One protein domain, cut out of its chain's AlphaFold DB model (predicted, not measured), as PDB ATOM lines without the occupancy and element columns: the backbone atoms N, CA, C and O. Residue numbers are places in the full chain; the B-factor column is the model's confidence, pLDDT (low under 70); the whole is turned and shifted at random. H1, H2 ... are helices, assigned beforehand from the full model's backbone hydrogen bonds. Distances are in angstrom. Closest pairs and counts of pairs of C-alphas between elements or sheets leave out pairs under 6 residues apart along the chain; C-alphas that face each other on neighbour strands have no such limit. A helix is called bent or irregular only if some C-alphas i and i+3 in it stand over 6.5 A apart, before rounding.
ATOM      1  N   ILE A   2      11.850-252.007 -26.791       82.69
ATOM      2  CA  ILE A   2      12.896-252.919 -27.300       82.69
ATOM      3  C   ILE A   2      12.396-253.754 -28.500       82.69
ATOM      4  O   ILE A   2      12.999-253.713 -29.567       82.69
ATOM      5  N   MET A   3      11.226-254.399 -28.386       82.31
ATOM      6  CA  MET A   3      10.611-255.174 -29.483       82.31
ATOM      7  C   MET A   3      10.401-254.363 -30.774       82.31
ATOM      8  O   MET A   3      10.588-254.881 -31.870       82.31
ATOM      9  N   SER A   4      10.016-253.088 -30.665       81.50
ATOM     10  CA  SER A   4       9.780-252.229 -31.834       81.50
ATOM     11  C   SER A   4      11.073-251.844 -32.550       81.50
ATOM     12  O   SER A   4      11.070-251.754 -33.773       81.50
ATOM     13  N   VAL A   5      12.171-251.668 -31.807       84.94
ATOM     14  CA  VAL A   5      13.498-251.420 -32.389       84.94
ATOM     15  C   VAL A   5      13.953-252.655 -33.165       84.94
ATOM     16  O   VAL A   5      14.284-252.548 -34.342       84.94
ATOM     17  N   PHE A   6      13.866-253.846 -32.563       83.56
ATOM     18  CA  PHE A   6      14.249-255.080 -33.254       83.56
ATOM     19  C   PHE A   6      13.396-255.350 -34.498       83.56
ATOM     20  O   PHE A   6      13.962-255.670 -35.536       83.56
ATOM     21  N   ARG A   7      12.076-255.108 -34.469       82.81
ATOM     22  CA  ARG A   7      11.218-255.230 -35.669       82.81
ATOM     23  C   ARG A   7      11.681-254.367 -36.846       82.81
ATOM     24  O   ARG A   7      11.531-254.782 -37.988       82.81
ATOM     25  N   GLN A   8      12.225-253.180 -36.592       80.50
ATOM     26  CA  GLN A   8      12.715-252.299 -37.657       80.50
ATOM     27  C   GLN A   8      14.120-252.683 -38.128       80.50
ATOM     28  O   GLN A   8      14.434-252.558 -39.309       80.50
ATOM     29  N   CYS A   9      14.958-253.161 -37.211       81.94
ATOM     30  CA  CYS A   9      16.365-253.425 -37.475       81.94
ATOM     31  C   CYS A   9      16.622-254.819 -38.079       81.94
ATOM     32  O   CYS A   9      17.560-254.977 -38.858       81.94
ATOM     33  N   ILE A  10      15.787-255.823 -37.786       72.81
ATOM     34  CA  ILE A  10      16.040-257.231 -38.154       72.81
ATOM     35  C   ILE A  10      16.085-257.481 -39.672       72.81
ATOM     36  O   ILE A  10      16.700-258.438 -40.134       72.81
ATOM     37  N   HIS A  11      15.481-256.586 -40.458       72.69
ATOM     38  CA  HIS A  11      15.436-256.672 -41.917       72.69
ATOM     39  C   HIS A  11      16.648-256.041 -42.617       72.69
ATOM     40  O   HIS A  11      16.723-256.080 -43.847       72.69
ATOM     41  N   PHE A  12      17.607-255.463 -41.882       79.50
ATOM     42  CA  PHE A  12      18.800-254.886 -42.498       79.50
ATOM     43  C   PHE A  12      19.606-255.948 -43.254       79.50
ATOM     44  O   PHE A  12      19.913-257.019 -42.739       79.50
ATOM     45  N   ILE A  13      19.943-255.636 -44.506       71.62
ATOM     46  CA  ILE A  13      20.640-256.550 -45.425       71.62
ATOM     47  C   ILE A  13      22.167-256.419 -45.277       71.62
ATOM     48  O   ILE A  13      22.918-257.324 -45.626       71.62
ATOM     49  N   TYR A  14      22.651-255.306 -44.715       81.62
ATOM     50  CA  TYR A  14      24.083-255.074 -44.547       81.62
ATOM     51  C   TYR A  14      24.680-255.954 -43.440       81.62
ATOM     52  O   TYR A  14      24.208-255.918 -42.302       81.62
ATOM     53  N   LYS A  15      25.754-256.684 -43.776       80.50
ATOM     54  CA  LYS A  15      26.401-257.694 -42.923       80.50
ATOM     55  C   LYS A  15      26.683-257.229 -41.499       80.50
ATOM     56  O   LYS A  15      26.107-257.762 -40.556       80.50
ATOM     57  N   ASN A  16      27.479-256.175 -41.352       83.69
ATOM     58  CA  ASN A  16      27.868-255.695 -40.025       83.69
ATOM     59  C   ASN A  16      26.653-255.220 -39.208       83.69
ATOM     60  O   ASN A  16      26.671-255.282 -37.981       83.69
ATOM     61  N   SER A  17      25.595-254.750 -39.877       84.94
ATOM     62  CA  SER A  17      24.383-254.278 -39.209       84.94
ATOM     63  C   SER A  17      23.599-255.442 -38.617       84.94
ATOM     64  O   SER A  17      23.307-255.410 -37.423       84.94
ATOM     65  N   TYR A  18      23.285-256.477 -39.407       83.88
ATOM     66  CA  TYR A  18      22.544-257.621 -38.871       83.88
ATOM     67  C   TYR A  18      23.379-258.453 -37.895       83.88
ATOM     68  O   TYR A  18      22.804-258.971 -36.949       83.88
ATOM     69  N   GLU A  19      24.707-258.538 -38.051       85.12
ATOM     70  CA  GLU A  19      25.587-259.199 -37.072       85.12
ATOM     71  C   GLU A  19      25.565-258.467 -35.724       85.12
ATOM     72  O   GLU A  19      25.368-259.088 -34.682       85.12
ATOM     73  N   THR A  20      25.669-257.134 -35.732       87.06
ATOM     74  CA  THR A  20      25.578-256.329 -34.501       87.06
ATOM     75  C   THR A  20      24.213-256.490 -33.831       87.06
ATOM     76  O   THR A  20      24.124-256.616 -32.612       87.06
ATOM     77  N   ILE A  21      23.139-256.514 -34.625       87.56
ATOM     78  CA  ILE A  21      21.783-256.743 -34.117       87.56
ATOM     79  C   ILE A  21      21.667-258.147 -33.535       87.56
ATOM     80  O   ILE A  21      21.124-258.296 -32.447       87.56
ATOM     81  N   ALA A  22      22.190-259.161 -34.218       85.44
ATOM     82  CA  ALA A  22      22.145-260.539 -33.763       85.44
ATOM     83  C   ALA A  22      22.902-260.708 -32.432       85.44
ATOM     84  O   ALA A  22      22.347-261.272 -31.491       85.44
ATOM     85  N   HIS A  23      24.079-260.095 -32.278       87.19
ATOM     86  CA  HIS A  23      24.784-260.042 -30.993       87.19
ATOM     87  C   HIS A  23      24.006-259.282 -29.910       87.19
ATOM     88  O   HIS A  23      23.969-259.707 -28.756       87.19
ATOM     89  N   ALA A  24      23.339-258.176 -30.252       89.81
ATOM     90  CA  ALA A  24      22.486-257.465 -29.302       89.81
ATOM     91  C   ALA A  24      21.300-258.331 -28.838       89.81
ATOM     92  O   ALA A  24      20.962-258.322 -27.654       89.81
ATOM     93  N   VAL A  25      20.700-259.108 -29.748       88.69
ATOM     94  CA  VAL A  25      19.662-260.099 -29.426       88.69
ATOM     95  C   VAL A  25      20.211-261.181 -28.502       88.69
ATOM     96  O   VAL A  25      19.589-261.495 -27.490       88.69
ATOM     97  N   GLU A  26      21.384-261.724 -28.821       86.94
ATOM     98  CA  GLU A  26      22.053-262.742 -28.013       86.94
ATOM     99  C   GLU A  26      22.276-262.250 -26.576       86.94
ATOM    100  O   GLU A  26      21.920-262.944 -25.624       86.94
ATOM    101  N   HIS A  27      22.817-261.041 -26.402       89.62
ATOM    102  CA  HIS A  27      23.069-260.458 -25.083       89.62
ATOM    103  C   HIS A  27      21.786-260.146 -24.312       89.62
ATOM    104  O   HIS A  27      21.737-260.412 -23.111       89.62
ATOM    105  N   LEU A  28      20.748-259.643 -24.986       90.62
ATOM    106  CA  LEU A  28      19.439-259.409 -24.375       90.62
ATOM    107  C   LEU A  28      18.820-260.718 -23.869       90.62
ATOM    108  O   LEU A  28      18.352-260.800 -22.739       90.62
ATOM    109  N   LEU A  29      18.829-261.769 -24.687       84.31
ATOM    110  CA  LEU A  29      18.293-263.062 -24.273       84.31
ATOM    111  C   LEU A  29      19.156-263.698 -23.181       84.31
ATOM    112  O   LEU A  29      18.614-264.280 -22.244       84.31
ATOM    113  N   LYS A  30      20.483-263.534 -23.222       84.12
ATOM    114  CA  LYS A  30      21.364-263.977 -22.133       84.12
ATOM    115  C   LYS A  30      21.032-263.278 -20.819       84.12
ATOM    116  O   LYS A  30      20.907-263.967 -19.811       84.12
ATOM    117  N   SER A  31      20.839-261.957 -20.824       88.75
ATOM    118  CA  SER A  31      20.504-261.214 -19.602       88.75
ATOM    119  C   SER A  31      19.174-261.655 -19.000       88.75
ATOM    120  O   SER A  31      19.038-261.676 -17.789       88.75
ATOM    121  N   LEU A  32      18.212-262.063 -19.827       84.25
ATOM    122  CA  LEU A  32      16.894-262.492 -19.355       84.25
ATOM    123  C   LEU A  32      16.861-263.953 -18.896       84.25
ATOM    124  O   LEU A  32      16.057-264.309 -18.047       84.25
ATOM    125  N   THR A  33      17.699-264.823 -19.465       78.00
ATOM    126  CA  THR A  33      17.549-266.284 -19.319       78.00
ATOM    127  C   THR A  33      18.665-266.955 -18.523       78.00
ATOM    128  O   THR A  33      18.536-268.121 -18.143       78.00
ATOM    129  N   HIS A  34      19.783-266.265 -18.285       78.62
ATOM    130  CA  HIS A  34      20.930-266.823 -17.574       78.62
ATOM    131  C   HIS A  34      20.950-266.411 -16.100       78.62
ATOM    132  O   HIS A  34      20.515-265.323 -15.721       78.62
ATOM    133  N   VAL A  35      21.536-267.280 -15.274       81.31
ATOM    134  CA  VAL A  35      21.881-266.965 -13.885       81.31
ATOM    135  C   VAL A  35      23.294-266.401 -13.842       81.31
ATOM    136  O   VAL A  35      24.235-267.053 -14.298       81.31
ATOM    137  N   TYR A  36      23.443-265.196 -13.299       80.19
ATOM    138  CA  TYR A  36      24.729-264.510 -13.166       80.19
ATOM    139  C   TYR A  36      24.757-263.651 -11.895       80.19
ATOM    140  O   TYR A  36      23.701-263.226 -11.425       80.19
ATOM    141  N   PRO A  37      25.934-263.405 -11.296       82.06
ATOM    142  CA  PRO A  37      26.042-262.477 -10.178       82.06
ATOM    143  C   PRO A  37      25.752-261.050 -10.658       82.06
ATOM    144  O   PRO A  37      26.304-260.604 -11.660       82.06
ATOM    145  N   ILE A  38      24.874-260.345  -9.949       82.12
ATOM    146  CA  ILE A  38      24.650-258.901 -10.119       82.12
ATOM    147  C   ILE A  38      25.727-258.142  -9.346       82.12
ATOM    148  O   ILE A  38      26.225-257.109  -9.789       82.12
ATOM    149  N   ASP A  39      26.086-258.686  -8.185       75.00
ATOM    150  CA  ASP A  39      27.037-258.095  -7.269       75.00
ATOM    151  C   ASP A  39      28.412-258.764  -7.391       75.00
ATOM    152  O   ASP A  39      28.547-259.978  -7.229       75.00
ATOM    153  N   TYR A  40      29.432-257.951  -7.663       75.12
ATOM    154  CA  TYR A  40      30.835-258.362  -7.748       75.12
ATOM    155  C   TYR A  40      31.664-257.849  -6.560       75.12
ATOM    156  O   TYR A  40      32.897-257.895  -6.597       75.12
ATOM    157  N   ARG A  41      31.015-257.322  -5.512       69.94
ATOM    158  CA  ARG A  41      31.694-256.804  -4.323       69.94
ATOM    159  C   ARG A  41      32.399-257.927  -3.571       69.94
ATOM    160  O   ARG A  41      31.850-258.995  -3.316       69.94
ATOM    161  N   LEU A  42      33.630-257.636  -3.162       70.69
ATOM    162  CA  LEU A  42      34.434-258.471  -2.268       70.69
ATOM    163  C   LEU A  42      34.373-257.946  -0.828       70.69
ATOM    164  O   LEU A  42      35.325-258.110  -0.077       70.69
ATOM    165  N   THR A  43      33.282-257.274  -0.461       69.19
ATOM    166  CA  THR A  43      33.036-256.704   0.868       69.19
ATOM    167  C   THR A  43      31.624-257.068   1.308       69.19
ATOM    168  O   THR A  43      30.709-257.114   0.492       69.19
ATOM    169  N   VAL A  44      31.439-257.335   2.602       67.38
ATOM    170  CA  VAL A  44      30.099-257.560   3.185       67.38
ATOM    171  C   VAL A  44      29.352-256.230   3.361       67.38
ATOM    172  O   VAL A  44      28.127-256.193   3.388       67.38
ATOM    173  N   GLU A  45      30.104-255.137   3.475       68.69
ATOM    174  CA  GLU A  45      29.590-253.788   3.689       68.69
ATOM    175  C   GLU A  45      29.082-253.179   2.375       68.69
ATOM    176  O   GLU A  45      29.692-253.342   1.310       68.69
ATOM    177  N   ASN A  46      27.953-252.476   2.459       68.50
ATOM    178  CA  ASN A  46      27.308-251.848   1.319       68.50
ATOM    179  C   ASN A  46      27.986-250.508   0.995       68.50
ATOM    180  O   ASN A  46      27.762-249.504   1.662       68.50
ATOM    181  N   ILE A  47      28.826-250.497  -0.041       69.00
ATOM    182  CA  ILE A  47      29.602-249.313  -0.459       69.00
ATOM    183  C   ILE A  47      28.694-248.166  -0.951       69.00
ATOM    184  O   ILE A  47      29.121-247.014  -0.943       69.00
ATOM    185  N   ASP A  48      27.449-248.467  -1.332       70.44
ATOM    186  CA  ASP A  48      26.470-247.475  -1.793       70.44
ATOM    187  C   ASP A  48      25.753-246.750  -0.637       70.44
ATOM    188  O   ASP A  48      24.923-245.867  -0.873       70.44
ATOM    189  N   GLU A  49      26.047-247.104   0.621       71.81
ATOM    190  CA  GLU A  49      25.555-246.365   1.783       71.81
ATOM    191  C   GLU A  49      26.190-244.972   1.874       71.81
ATOM    192  O   GLU A  49      27.318-244.719   1.445       71.81
ATOM    193  N   LEU A  50      25.434-244.027   2.437       72.81
ATOM    194  CA  LEU A  50      25.885-242.650   2.598       72.81
ATOM    195  C   LEU A  50      27.162-242.613   3.452       72.81
ATOM    196  O   LEU A  50      27.234-243.237   4.509       72.81
ATOM    197  N   PHE A  51      28.131-241.783   3.049       75.06
ATOM    198  CA  PHE A  51      29.433-241.630   3.724       75.06
ATOM    199  C   PHE A  51      29.367-241.238   5.212       75.06
ATOM    200  O   PHE A  51      30.390-241.204   5.896       75.06
ATOM    201  N   VAL A  52      28.179-240.886   5.700       73.00
ATOM    202  CA  VAL A  52      27.913-240.567   7.104       73.00
ATOM    203  C   VAL A  52      27.891-241.837   7.961       73.00
ATOM    204  O   VAL A  52      28.393-241.812   9.082       73.00
ATOM    205  N   ASP A  53      27.371-242.939   7.418       70.44
ATOM    206  CA  ASP A  53      27.172-244.197   8.142       70.44
ATOM    207  C   ASP A  53      28.362-245.153   7.960       70.44
ATOM    208  O   ASP A  53      28.699-245.919   8.866       70.44
ATOM    209  N   PHE A  54      29.071-245.050   6.829       73.94
ATOM    210  CA  PHE A  54      30.211-245.904   6.513       73.94
ATOM    211  C   PHE A  54      31.291-245.187   5.680       73.94
ATOM    212  O   PHE A  54      31.000-244.423   4.765       73.94
ATOM    213  N   LEU A  55      32.571-245.443   5.989       77.06
ATOM    214  CA  LEU A  55      33.737-244.898   5.277       77.06
ATOM    215  C   LEU A  55      34.439-246.022   4.490       77.06
ATOM    216  O   LEU A  55      35.214-246.769   5.095       77.06
ATOM    217  N   PRO A  56      34.271-246.104   3.153       75.06
ATOM    218  CA  PRO A  56      34.774-247.217   2.336       75.06
ATOM    219  C   PRO A  56      36.286-247.457   2.394       75.06
ATOM    220  O   PRO A  56      36.744-248.579   2.189       75.06
ATOM    221  N   ILE A  57      37.080-246.434   2.725       81.12
ATOM    222  CA  ILE A  57      38.540-246.571   2.870       81.12
ATOM    223  C   ILE A  57      38.939-247.522   4.012       81.12
ATOM    224  O   ILE A  57      40.053-248.034   4.027       81.12
ATOM    225  N   ARG A  58      38.038-247.779   4.971       76.88
ATOM    226  CA  ARG A  58      38.287-248.694   6.095       76.88
ATOM    227  C   ARG A  58      38.212-250.171   5.696       76.88
ATOM    228  O   ARG A  58      38.794-250.990   6.399       76.88
ATOM    229  N   ALA A  59      37.565-250.492   4.574       72.44
ATOM    230  CA  ALA A  59      37.447-251.853   4.043       72.44
ATOM    231  C   ALA A  59      38.570-252.225   3.051       72.44
ATOM    232  O   ALA A  59      38.554-253.296   2.441       72.44
ATOM    233  N   TRP A  60      39.566-251.351   2.855       80.19
ATOM    234  CA  TRP A  60      40.680-251.614   1.942       80.19
ATOM    235  C   TRP A  60      41.534-252.798   2.398       80.19
ATOM    236  O   TRP A  60      42.087-252.803   3.495       80.19
ATOM    237  N   GLY A  61      41.673-253.797   1.519       76.94
ATOM    238  CA  GLY A  61      42.486-254.990   1.774       76.94
ATOM    239  C   GLY A  61      41.916-255.922   2.848       76.94
ATOM    240  O   GLY A  61      42.642-256.775   3.356       76.94
ATOM    241  N   GLN A  62      40.642-255.763   3.215       73.75
ATOM    242  CA  GLN A  62      40.005-256.591   4.230       73.75
ATOM    243  C   GLN A  62      39.791-258.021   3.714       73.75
ATOM    244  O   GLN A  62      39.283-258.240   2.615       73.75
ATOM    245  N   TYR A  63      40.174-259.010   4.521       74.69
ATOM    246  CA  TYR A  63      39.877-260.413   4.244       74.69
ATOM    247  C   TYR A  63      38.384-260.685   4.464       74.69
ATOM    248  O   TYR A  63      37.848-260.361   5.527       74.69
ATOM    249  N   VAL A  64      37.727-261.313   3.485       72.56
ATOM    250  CA  VAL A  64      36.312-261.690   3.573       72.56
ATOM    251  C   VAL A  64      36.163-263.203   3.641       72.56
ATOM    252  O   VAL A  64      36.719-263.946   2.836       72.56
ATOM    253  N   ASP A  65      35.385-263.652   4.623       78.00
ATOM    254  CA  ASP A  65      34.973-265.044   4.774       78.00
ATOM    255  C   ASP A  65      33.957-265.405   3.681       78.00
ATOM    256  O   ASP A  65      32.879-264.807   3.608       78.00
ATOM    257  N   PHE A  66      34.281-266.407   2.859       75.62
ATOM    258  CA  PHE A  66      33.423-266.882   1.768       75.62
ATOM    259  C   PHE A  66      32.016-267.274   2.239       75.62
ATOM    260  O   PHE A  66      31.059-267.105   1.490       75.62
ATOM    261  N   ASN A  67      31.863-267.741   3.483       79.00
ATOM    262  CA  ASN A  67      30.561-268.148   4.020       79.00
ATOM    263  C   ASN A  67      29.660-266.961   4.397       79.00
ATOM    264  O   ASN A  67      28.461-267.140   4.603       79.00
ATOM    265  N   LYS A  68      30.229-265.756   4.523       77.38
ATOM    266  CA  LYS A  68      29.508-264.527   4.898       77.38
ATOM    267  C   LYS A  68      29.217-263.625   3.702       77.38
ATOM    268  O   LYS A  68      28.589-262.582   3.869       77.38
ATOM    269  N   LEU A  69      29.681-264.009   2.516       74.88
ATOM    270  CA  LEU A  69      29.557-263.217   1.303       74.88
ATOM    271  C   LEU A  69      28.137-263.377   0.741       74.88
ATOM    272  O   LEU A  69      27.749-264.447   0.275       74.88
ATOM    273  N   GLN A  70      27.342-262.311   0.821       73.06
ATOM    274  CA  GLN A  70      25.969-262.287   0.317       73.06
ATOM    275  C   GLN A  70      25.954-261.867  -1.158       73.06
ATOM    276  O   GLN A  70      25.584-260.744  -1.488       73.06
ATOM    277  N   ILE A  71      26.380-262.765  -2.052       77.00
ATOM    278  CA  ILE A  71      26.343-262.500  -3.498       77.00
ATOM    279  C   ILE A  71      24.890-262.467  -3.965       77.00
ATOM    280  O   ILE A  71      24.159-263.453  -3.836       77.00
ATOM    281  N   GLN A  72      24.484-261.347  -4.555       78.44
ATOM    282  CA  GLN A  72      23.198-261.244  -5.232       78.44
ATOM    283  C   GLN A  72      23.312-261.844  -6.631       78.44
ATOM    284  O   GLN A  72      24.127-261.404  -7.444       78.44
ATOM    285  N   PHE A  73      22.479-262.840  -6.916       81.56
ATOM    286  CA  PHE A  73      22.375-263.448  -8.235       81.56
ATOM    287  C   PHE A  73      21.111-262.973  -8.935       81.56
ATOM    288  O   PHE A  73      20.034-262.934  -8.343       81.56
ATOM    289  N   HIS A  74      21.247-262.674 -10.219       82.81
ATOM    290  CA  HIS A  74      20.126-262.618 -11.131       82.81
ATOM    291  C   HIS A  74      19.611-264.041 -11.340       82.81
ATOM    292  O   HIS A  74      20.361-264.918 -11.771       82.81
ATOM    293  N   ILE A  75      18.341-264.265 -11.020       81.75
ATOM    294  CA  ILE A  75      17.625-265.506 -11.301       81.75
ATOM    295  C   ILE A  75      16.420-265.104 -12.156       81.75
ATOM    296  O   ILE A  75      15.619-264.309 -11.661       81.75
ATOM    297  N   PRO A  76      16.281-265.627 -13.389       79.88
ATOM    298  CA  PRO A  76      15.191-265.245 -14.284       79.88
ATOM    299  C   PRO A  76      13.804-265.323 -13.626       79.88
ATOM    300  O   PRO A  76      13.442-266.316 -12.989       79.88
ATOM    301  N   ASN A  77      12.985-264.293 -13.761       81.44
ATOM    302  CA  ASN A  77      11.605-264.340 -13.275       81.44
ATOM    303  C   ASN A  77      10.637-264.854 -14.363       81.44
ATOM    304  O   ASN A  77      11.021-265.059 -15.516       81.44
ATOM    305  N   GLU A  78       9.376-265.124 -13.995       77.94
ATOM    306  CA  GLU A  78       8.376-265.615 -14.961       77.94
ATOM    307  C   GLU A  78       8.122-264.601 -16.090       77.94
ATOM    308  O   GLU A  78       7.991-265.008 -17.242       77.94
ATOM    309  N   ASP A  79       8.148-263.300 -15.792       81.69
ATOM    310  CA  ASP A  79       7.905-262.234 -16.772       81.69
ATOM    311  C   ASP A  79       9.047-262.117 -17.804       81.69
ATOM    312  O   ASP A  79       8.810-261.908 -18.993       81.69
ATOM    313  N   GLU A  80      10.299-262.279 -17.371       81.31
ATOM    314  CA  GLU A  80      11.501-262.274 -18.214       81.31
ATOM    315  C   GLU A  80      11.530-263.483 -19.145       81.31
ATOM    316  O   GLU A  80      11.876-263.357 -20.323       81.31
ATOM    317  N   ILE A  81      11.127-264.647 -18.631       78.38
ATOM    318  CA  ILE A  81      10.984-265.878 -19.410       78.38
ATOM    319  C   ILE A  81       9.856-265.729 -20.433       78.38
ATOM    320  O   ILE A  81      10.050-266.073 -21.600       78.38
ATOM    321  N   ASP A  82       8.701-265.198 -20.031       77.31
ATOM    322  CA  ASP A  82       7.566-264.976 -20.929       77.31
ATOM    323  C   ASP A  82       7.924-263.970 -22.033       77.31
ATOM    324  O   ASP A  82       7.634-264.213 -23.208       77.31
ATOM    325  N   PHE A  83       8.654-262.902 -21.699       82.69
ATOM    326  CA  PHE A  83       9.176-261.957 -22.686       82.69
ATOM    327  C   PHE A  83      10.193-262.609 -23.636       82.69
ATOM    328  O   PHE A  83      10.134-262.391 -24.848       82.69
ATOM    329  N   ALA A  84      11.108-263.442 -23.128       79.88
ATOM    330  CA  ALA A  84      12.049-264.186 -23.965       79.88
ATOM    331  C   ALA A  84      11.318-265.160 -24.914       79.88
ATOM    332  O   ALA A  84      11.651-265.231 -26.098       79.88
ATOM    333  N   CYS A  85      10.278-265.852 -24.439       77.38
ATOM    334  CA  CYS A  85       9.406-266.695 -25.262       77.38
ATOM    335  C   CYS A  85       8.677-265.891 -26.348       77.38
ATOM    336  O   CYS A  85       8.646-266.304 -27.508       77.38
ATOM    337  N   GLU A  86       8.105-264.732 -26.003       80.56
ATOM    338  CA  GLU A  86       7.469-263.826 -26.968       80.56
ATOM    339  C   GLU A  86       8.466-263.374 -28.044       80.56
ATOM    340  O   GLU A  86       8.140-263.347 -29.237       80.56
ATOM    341  N   PHE A  87       9.701-263.071 -27.640       82.81
ATOM    342  CA  PHE A  87      10.779-262.682 -28.539       82.81
ATOM    343  C   PHE A  87      11.108-263.801 -29.537       82.81
ATOM    344  O   PHE A  87      11.131-263.567 -30.748       82.81
ATOM    345  N   VAL A  88      11.299-265.031 -29.049       78.12
ATOM    346  CA  VAL A  88      11.555-266.213 -29.888       78.12
ATOM    347  C   VAL A  88      10.397-266.440 -30.868       78.12
ATOM    348  O   VAL A  88      10.629-266.559 -32.071       78.12
ATOM    349  N   ASN A  89       9.150-266.405 -30.385       77.44
ATOM    350  CA  ASN A  89       7.938-266.537 -31.204       77.44
ATOM    351  C   ASN A  89       7.855-265.491 -32.321       77.44
ATOM    352  O   ASN A  89       7.471-265.798 -33.447       77.44
ATOM    353  N   THR A  90       8.246-264.256 -32.017       81.44
ATOM    354  CA  THR A  90       8.137-263.132 -32.949       81.44
ATOM    355  C   THR A  90       9.223-263.135 -34.022       81.44
ATOM    356  O   THR A  90       8.947-262.717 -35.143       81.44
ATOM    357  N   PHE A  91      10.449-263.552 -33.690       82.38
ATOM    358  CA  PHE A  91      11.612-263.339 -34.560       82.38
ATOM    359  C   PHE A  91      12.287-264.621 -35.056       82.38
ATOM    360  O   PHE A  91      12.841-264.612 -36.148       82.38
ATOM    361  N   MET A  92      12.244-265.726 -34.306       79.12
ATOM    362  CA  MET A  92      12.907-266.976 -34.707       79.12
ATOM    363  C   MET A  92      12.031-267.816 -35.636       79.12
ATOM    364  O   MET A  92      12.495-268.267 -36.681       79.12
ATOM    365  N   TYR A  93      10.760-268.023 -35.281       77.75
ATOM    366  CA  TYR A  93       9.873-268.900 -36.053       77.75
ATOM    367  C   TYR A  93       9.572-268.401 -37.472       77.75
ATOM    368  O   TYR A  93       9.609-269.228 -38.380       77.75
ATOM    369  N   PRO A  94       9.331-267.098 -37.724       81.44
ATOM    370  CA  PRO A  94       9.133-266.620 -39.091       81.44
ATOM    371  C   PRO A  94      10.341-266.885 -39.996       81.44
ATOM    372  O   PRO A  94      10.169-267.301 -41.139       81.44
ATOM    373  N   GLU A  95      11.557-266.708 -39.471       79.25
ATOM    374  CA  GLU A  95      12.803-266.973 -40.201       79.25
ATOM    375  C   GLU A  95      13.019-268.483 -40.425       79.25
ATOM    376  O   GLU A  95      13.470-268.894 -41.492       79.25
ATOM    377  N   LEU A  96      12.635-269.338 -39.468       76.94
ATOM    378  CA  LEU A  96      12.666-270.798 -39.641       76.94
ATOM    379  C   LEU A  96      11.693-271.273 -40.727       76.94
ATOM    380  O   LEU A  96      12.075-272.069 -41.585       76.94
ATOM    381  N   THR A  97      10.454-270.777 -40.720       78.56
ATOM    382  CA  THR A  97       9.458-271.098 -41.754       78.56
ATOM    383  C   THR A  97       9.927-270.615 -43.124       78.56
ATOM    384  O   THR A  97       9.857-271.361 -44.101       78.56
ATOM    385  N   LEU A  98      10.498-269.407 -43.187       78.81
ATOM    386  CA  LEU A  98      11.075-268.848 -44.406       78.81
ATOM    387  C   LEU A  98      12.179-269.749 -44.985       78.81
ATOM    388  O   LEU A  98      12.187-270.016 -46.190       78.81
ATOM    389  N   LEU A  99      13.089-270.241 -44.141       77.75
ATOM    390  CA  LEU A  99      14.164-271.137 -44.568       77.75
ATOM    391  C   LEU A  99      13.654-272.524 -44.980       77.75
ATOM    392  O   LEU A  99      14.157-273.074 -45.960       77.75
ATOM    393  N   ASN A 100      12.647-273.069 -44.294       76.12
ATOM    394  CA  ASN A 100      12.068-274.370 -44.637       76.12
ATOM    395  C   ASN A 100      11.329-274.348 -45.982       76.12
ATOM    396  O   ASN A 100      11.469-275.276 -46.775       76.12
ATOM    397  N   GLU A 101      10.561-273.295 -46.264       76.88
ATOM    398  CA  GLU A 101       9.736-273.217 -47.478       76.88
ATOM    399  C   GLU A 101      10.506-272.689 -48.698       76.88
ATOM    400  O   GLU A 101      10.261-273.113 -49.830       76.88
ATOM    401  N   ASN A 102      11.446-271.758 -48.491       71.44
ATOM    402  CA  ASN A 102      12.085-270.998 -49.570       71.44
ATOM    403  C   ASN A 102      13.621-270.975 -49.502       71.44
ATOM    404  O   ASN A 102      14.249-270.246 -50.271       71.44
ATOM    405  N   GLY A 103      14.255-271.788 -48.650       63.31
ATOM    406  CA  GLY A 103      15.695-271.715 -48.360       63.31
ATOM    407  C   GLY A 103      16.644-271.807 -49.564       63.31
ATOM    408  O   GLY A 103      17.747-271.269 -49.502       63.31
ATOM    409  N   LEU A 104      16.229-272.442 -50.669       63.03
ATOM    410  CA  LEU A 104      17.005-272.529 -51.921       63.03
ATOM    411  C   LEU A 104      16.687-271.420 -52.943       63.03
ATOM    412  O   LEU A 104      17.421-271.269 -53.915       63.03
ATOM    413  N   LYS A 105      15.595-270.665 -52.758       71.62
ATOM    414  CA  LYS A 105      15.152-269.583 -53.664       71.62
ATOM    415  C   LYS A 105      15.586-268.189 -53.199       71.62
ATOM    416  O   LYS A 105      15.577-267.254 -53.993       71.62
ATOM    417  N   ILE A 106      15.917-268.051 -51.918       77.12
ATOM    418  CA  ILE A 106      16.329-266.796 -51.281       77.12
ATOM    419  C   ILE A 106      17.792-266.483 -51.634       77.12
ATOM    420  O   ILE A 106      18.587-267.391 -51.889       77.12
ATOM    421  N   SER A 107      18.167-265.199 -51.653       80.88
ATOM    422  CA  SER A 107      19.558-264.807 -51.900       80.88
ATOM    423  C   SER A 107      20.504-265.339 -50.810       80.88
ATOM    424  O   SER A 107      20.121-265.526 -49.653       80.88
ATOM    425  N   ASN A 108      21.774-265.573 -51.159       76.94
ATOM    426  CA  ASN A 108      22.769-266.068 -50.198       76.94
ATOM    427  C   ASN A 108      22.932-265.140 -48.980       76.94
ATOM    428  O   ASN A 108      23.102-265.639 -47.868       76.94
ATOM    429  N   ASP A 109      22.835-263.824 -49.178       78.81
ATOM    430  CA  ASP A 109      22.981-262.830 -48.110       78.81
ATOM    431  C   ASP A 109      21.774-262.816 -47.162       78.81
ATOM    432  O   ASP A 109      21.937-262.758 -45.944       78.81
ATOM    433  N   GLU A 110      20.555-262.949 -47.694       79.00
ATOM    434  CA  GLU A 110      19.339-263.069 -46.882       79.00
ATOM    435  C   GLU A 110      19.302-264.392 -46.112       79.00
ATOM    436  O   GLU A 110      18.905-264.419 -44.945       79.00
ATOM    437  N   ARG A 111      19.770-265.487 -46.721       80.81
ATOM    438  CA  ARG A 111      19.910-266.779 -46.041       80.81
ATOM    439  C   ARG A 111      20.917-266.697 -44.894       80.81
ATOM    440  O   ARG A 111      20.621-267.165 -43.797       80.81
ATOM    441  N   LEU A 112      22.074-266.070 -45.121       81.75
ATOM    442  CA  LEU A 112      23.092-265.866 -44.087       81.75
ATOM    443  C   LEU A 112      22.562-265.000 -42.938       81.75
ATOM    444  O   LEU A 112      22.755-265.354 -41.777       81.75
ATOM    445  N   ARG A 113      21.838-263.916 -43.243       85.69
ATOM    446  CA  ARG A 113      21.163-263.080 -42.240       85.69
ATOM    447  C   ARG A 113      20.208-263.909 -41.378       85.69
ATOM    448  O   ARG A 113      20.316-263.889 -40.154       85.69
ATOM    449  N   SER A 114      19.309-264.653 -42.022       84.12
ATOM    450  CA  SER A 114      18.288-265.469 -41.348       84.12
ATOM    451  C   SER A 114      18.938-266.506 -40.422       84.12
ATOM    452  O   SER A 114      18.585-266.606 -39.250       84.12
ATOM    453  N   LEU A 115      19.973-267.207 -40.907       83.75
ATOM    454  CA  LEU A 115      20.747-268.165 -40.111       83.75
ATOM    455  C   LEU A 115      21.479-267.508 -38.933       83.75
ATOM    456  O   LEU A 115      21.466-268.058 -37.836       83.75
ATOM    457  N   THR A 116      22.071-266.327 -39.129       83.50
ATOM    458  CA  THR A 116      22.795-265.592 -38.074       83.50
ATOM    459  C   THR A 116      21.855-265.178 -36.939       83.50
ATOM    460  O   THR A 116      22.198-265.290 -35.759       83.50
ATOM    461  N   ILE A 117      20.643-264.736 -37.283       84.44
ATOM    462  CA  ILE A 117      19.610-264.355 -36.314       84.44
ATOM    463  C   ILE A 117      19.110-265.585 -35.553       84.44
ATOM    464  O   ILE A 117      19.070-265.560 -34.324       84.44
ATOM    465  N   ILE A 118      18.784-266.672 -36.261       82.56
ATOM    466  CA  ILE A 118      18.354-267.937 -35.647       82.56
ATOM    467  C   ILE A 118      19.427-268.459 -34.689       82.56
ATOM    468  O   ILE A 118      19.110-268.816 -33.556       82.56
ATOM    469  N   GLN A 119      20.693-268.457 -35.115       78.94
ATOM    470  CA  GLN A 119      21.822-268.883 -34.292       78.94
ATOM    471  C   GLN A 119      21.945-268.029 -33.026       78.94
ATOM    472  O   GLN A 119      22.056-268.571 -31.930       78.94
ATOM    473  N   SER A 120      21.892-266.704 -33.159       82.12
ATOM    474  CA  SER A 120      22.069-265.786 -32.028       82.12
ATOM    475  C   SER A 120      20.916-265.868 -31.028       82.12
ATOM    476  O   SER A 120      21.145-265.856 -29.817       82.12
ATOM    477  N   ILE A 121      19.680-266.036 -31.517       80.75
ATOM    478  CA  ILE A 121      18.516-266.298 -30.664       80.75
ATOM    479  C   ILE A 121      18.691-267.630 -29.930       80.75
ATOM    480  O   ILE A 121      18.559-267.662 -28.708       80.75
ATOM    481  N   ALA A 122      19.048-268.703 -30.643       75.81
ATOM    482  CA  ALA A 122      19.231-270.034 -30.064       75.81
ATOM    483  C   ALA A 122      20.344-270.076 -28.999       75.81
ATOM    484  O   ALA A 122      20.162-270.690 -27.948       75.81
ATOM    485  N   ILE A 123      21.476-269.401 -29.233       71.62
ATOM    486  CA  ILE A 123      22.557-269.257 -28.241       71.62
ATOM    487  C   ILE A 123      22.061-268.460 -27.031       71.62
ATOM    488  O   ILE A 123      22.326-268.836 -25.886       71.62
ATOM    489  N   GLY A 124      21.323-267.375 -27.277       72.69
ATOM    490  CA  GLY A 124      20.783-266.502 -26.244       72.69
ATOM    491  C   GLY A 124      19.811-267.204 -25.297       72.69
ATOM    492  O   GLY A 124      19.906-267.023 -24.086       72.69
ATOM    493  N   CYS A 125      18.918-268.045 -25.827       74.56
ATOM    494  CA  CYS A 125      17.905-268.768 -25.051       74.56
ATOM    495  C   CYS A 125      18.287-270.219 -24.704       74.56
ATOM    496  O   CYS A 125      17.458-270.959 -24.176       74.56
ATOM    497  N   PHE A 126      19.538-270.638 -24.931       68.88
ATOM    498  CA  PHE A 126      19.982-272.028 -24.740       68.88
ATOM    499  C   PHE A 126      19.664-272.606 -23.348       68.88
ATOM    500  O   PHE A 126      19.398-273.798 -23.214       68.88
ATOM    501  N   ARG A 127      19.659-271.770 -22.300       65.62
ATOM    502  CA  ARG A 127      19.336-272.178 -20.919       65.62
ATOM    503  C   ARG A 127      17.857-272.518 -20.697       65.62
ATOM    504  O   ARG A 127      17.556-273.209 -19.730       65.62
ATOM    505  N   MET A 128      16.964-272.041 -21.565       63.78
ATOM    506  CA  MET A 128      15.524-272.321 -21.515       63.78
ATOM    507  C   MET A 128      15.149-273.616 -22.231       63.78
ATOM    508  O   MET A 128      14.110-274.202 -21.934       63.78
ATOM    509  N   ILE A 129      15.958-274.043 -23.201       62.31
ATOM    510  CA  ILE A 129      15.651-275.200 -24.037       62.31
ATOM    511  C   ILE A 129      15.887-276.466 -23.203       62.31
ATOM    512  O   ILE A 129      17.026-276.716 -22.794       62.31
ATOM    513  N   PRO A 130      14.838-277.270 -22.930       54.22
ATOM    514  CA  PRO A 130      15.014-278.516 -22.209       54.22
ATOM    515  C   PRO A 130      15.869-279.469 -23.038       54.22
ATOM    516  O   PRO A 130      15.953-279.377 -24.267       54.22
ATOM    517  N   ARG A 131      16.483-280.434 -22.356       53.66
ATOM    518  CA  ARG A 131      17.187-281.524 -23.022       53.66
ATOM    519  C   ARG A 131      16.271-282.141 -24.075       53.66
ATOM    520  O   ARG A 131      15.159-282.551 -23.761       53.66
ATOM    521  N   ILE A 132      16.766-282.257 -25.302       56.00
ATOM    522  CA  ILE A 132      16.010-282.933 -26.347       56.00
ATOM    523  C   ILE A 132      15.965-284.425 -25.993       56.00
ATOM    524  O   ILE A 132      16.980-285.130 -26.039       56.00
ATOM    525  N   GLU A 133      14.796-284.883 -25.548       51.88
ATOM    526  CA  GLU A 133      14.545-286.282 -25.234       51.88
ATOM    527  C   GLU A 133      14.524-287.083 -26.534       51.88
ATOM    528  O   GLU A 133      13.812-286.767 -27.483       51.88
TER     529      GLU A 133
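AT A GLANCE: This is residues 2 to 133 of the 516 residues of the protein "Hypothetical protein" of Rotaria sp. Silwood2 (UniProt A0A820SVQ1). The long helix H4, bent but running nearly straight, lies with H5, H2 and H1 in a body of nearly aligned helices. From one end of this body a long arm of loop, residues 34 to 77, reaches out and folds back, with the short H3 in its far part. The printed part has 132 residues and five named helices, H1 to H5 in chain order, with no named strand: all helix. It is only just loose, close to extended, with a radius of gyration of the C-alphas of 21.2 A and spans of 67 by 37 by 23 A.

IN THESE COORDINATES: H4, residues 78 to 102, begins at C-alpha 78 (8.376, -265.615, -14.961). By its hydrogen bonds it was assigned as one helix, but it is bent: C-alphas 90 and 93 are 6.8 A apart. Its arms are H4a, residues 78 to 90, 18.2 A, and H4b, residues 93 to 102, 13.9 A. H5, residues 108 to 124, measures 24.0 A and ends at C-alpha 124 (20.783, -266.502, -26.244). H2, residues 15 to 33, measures 26.6 A; H1 is residues 2 to 9, 10.8 A, and H3 residues 56 to 59, 5.6 A.

HOW THE PARTS SIT: H4a and H4b stand at a shallow tilt of 22 degrees. H4b and H5 form a helical hairpin and touch, closest at the C-alphas of Glu 95 and Ser 114, 5.8 A, at 34 degrees, only just shallow. H2, the hub, touches H5, running the same way at 18 degrees, closest at the C-alphas of Glu 26 and Gly 124, 4.3 A. Residues 29 to 33 of H2 touch H4a, closest at the C-alphas of Leu 32 and Glu 80, 5.5 A. H1 and H2, a helical hairpin, only just touch, with 3 pairs of C-alphas within 8 A, the closest Cys 9 and Ile 21, 7.2 A. H3 touches no helix. Every O i to N i+4 pair is within hydrogen-bond range in H1, H2, H4a, H4b and H5; H3 is too short for one.

THE WHOLE: The C-alphas of Val 52 and Lys 105, the two farthest apart, are 68.5 A apart. The printed part has no cut. The links H2 to H3 and H3 to H4 are long. Residues 36 to 37 pair with 73 to 74, antiparallel. The mean pLDDT of the printed part is 77.6; residues 41, 43 to 47, 103 to 104 and 126 to 133 are under 70.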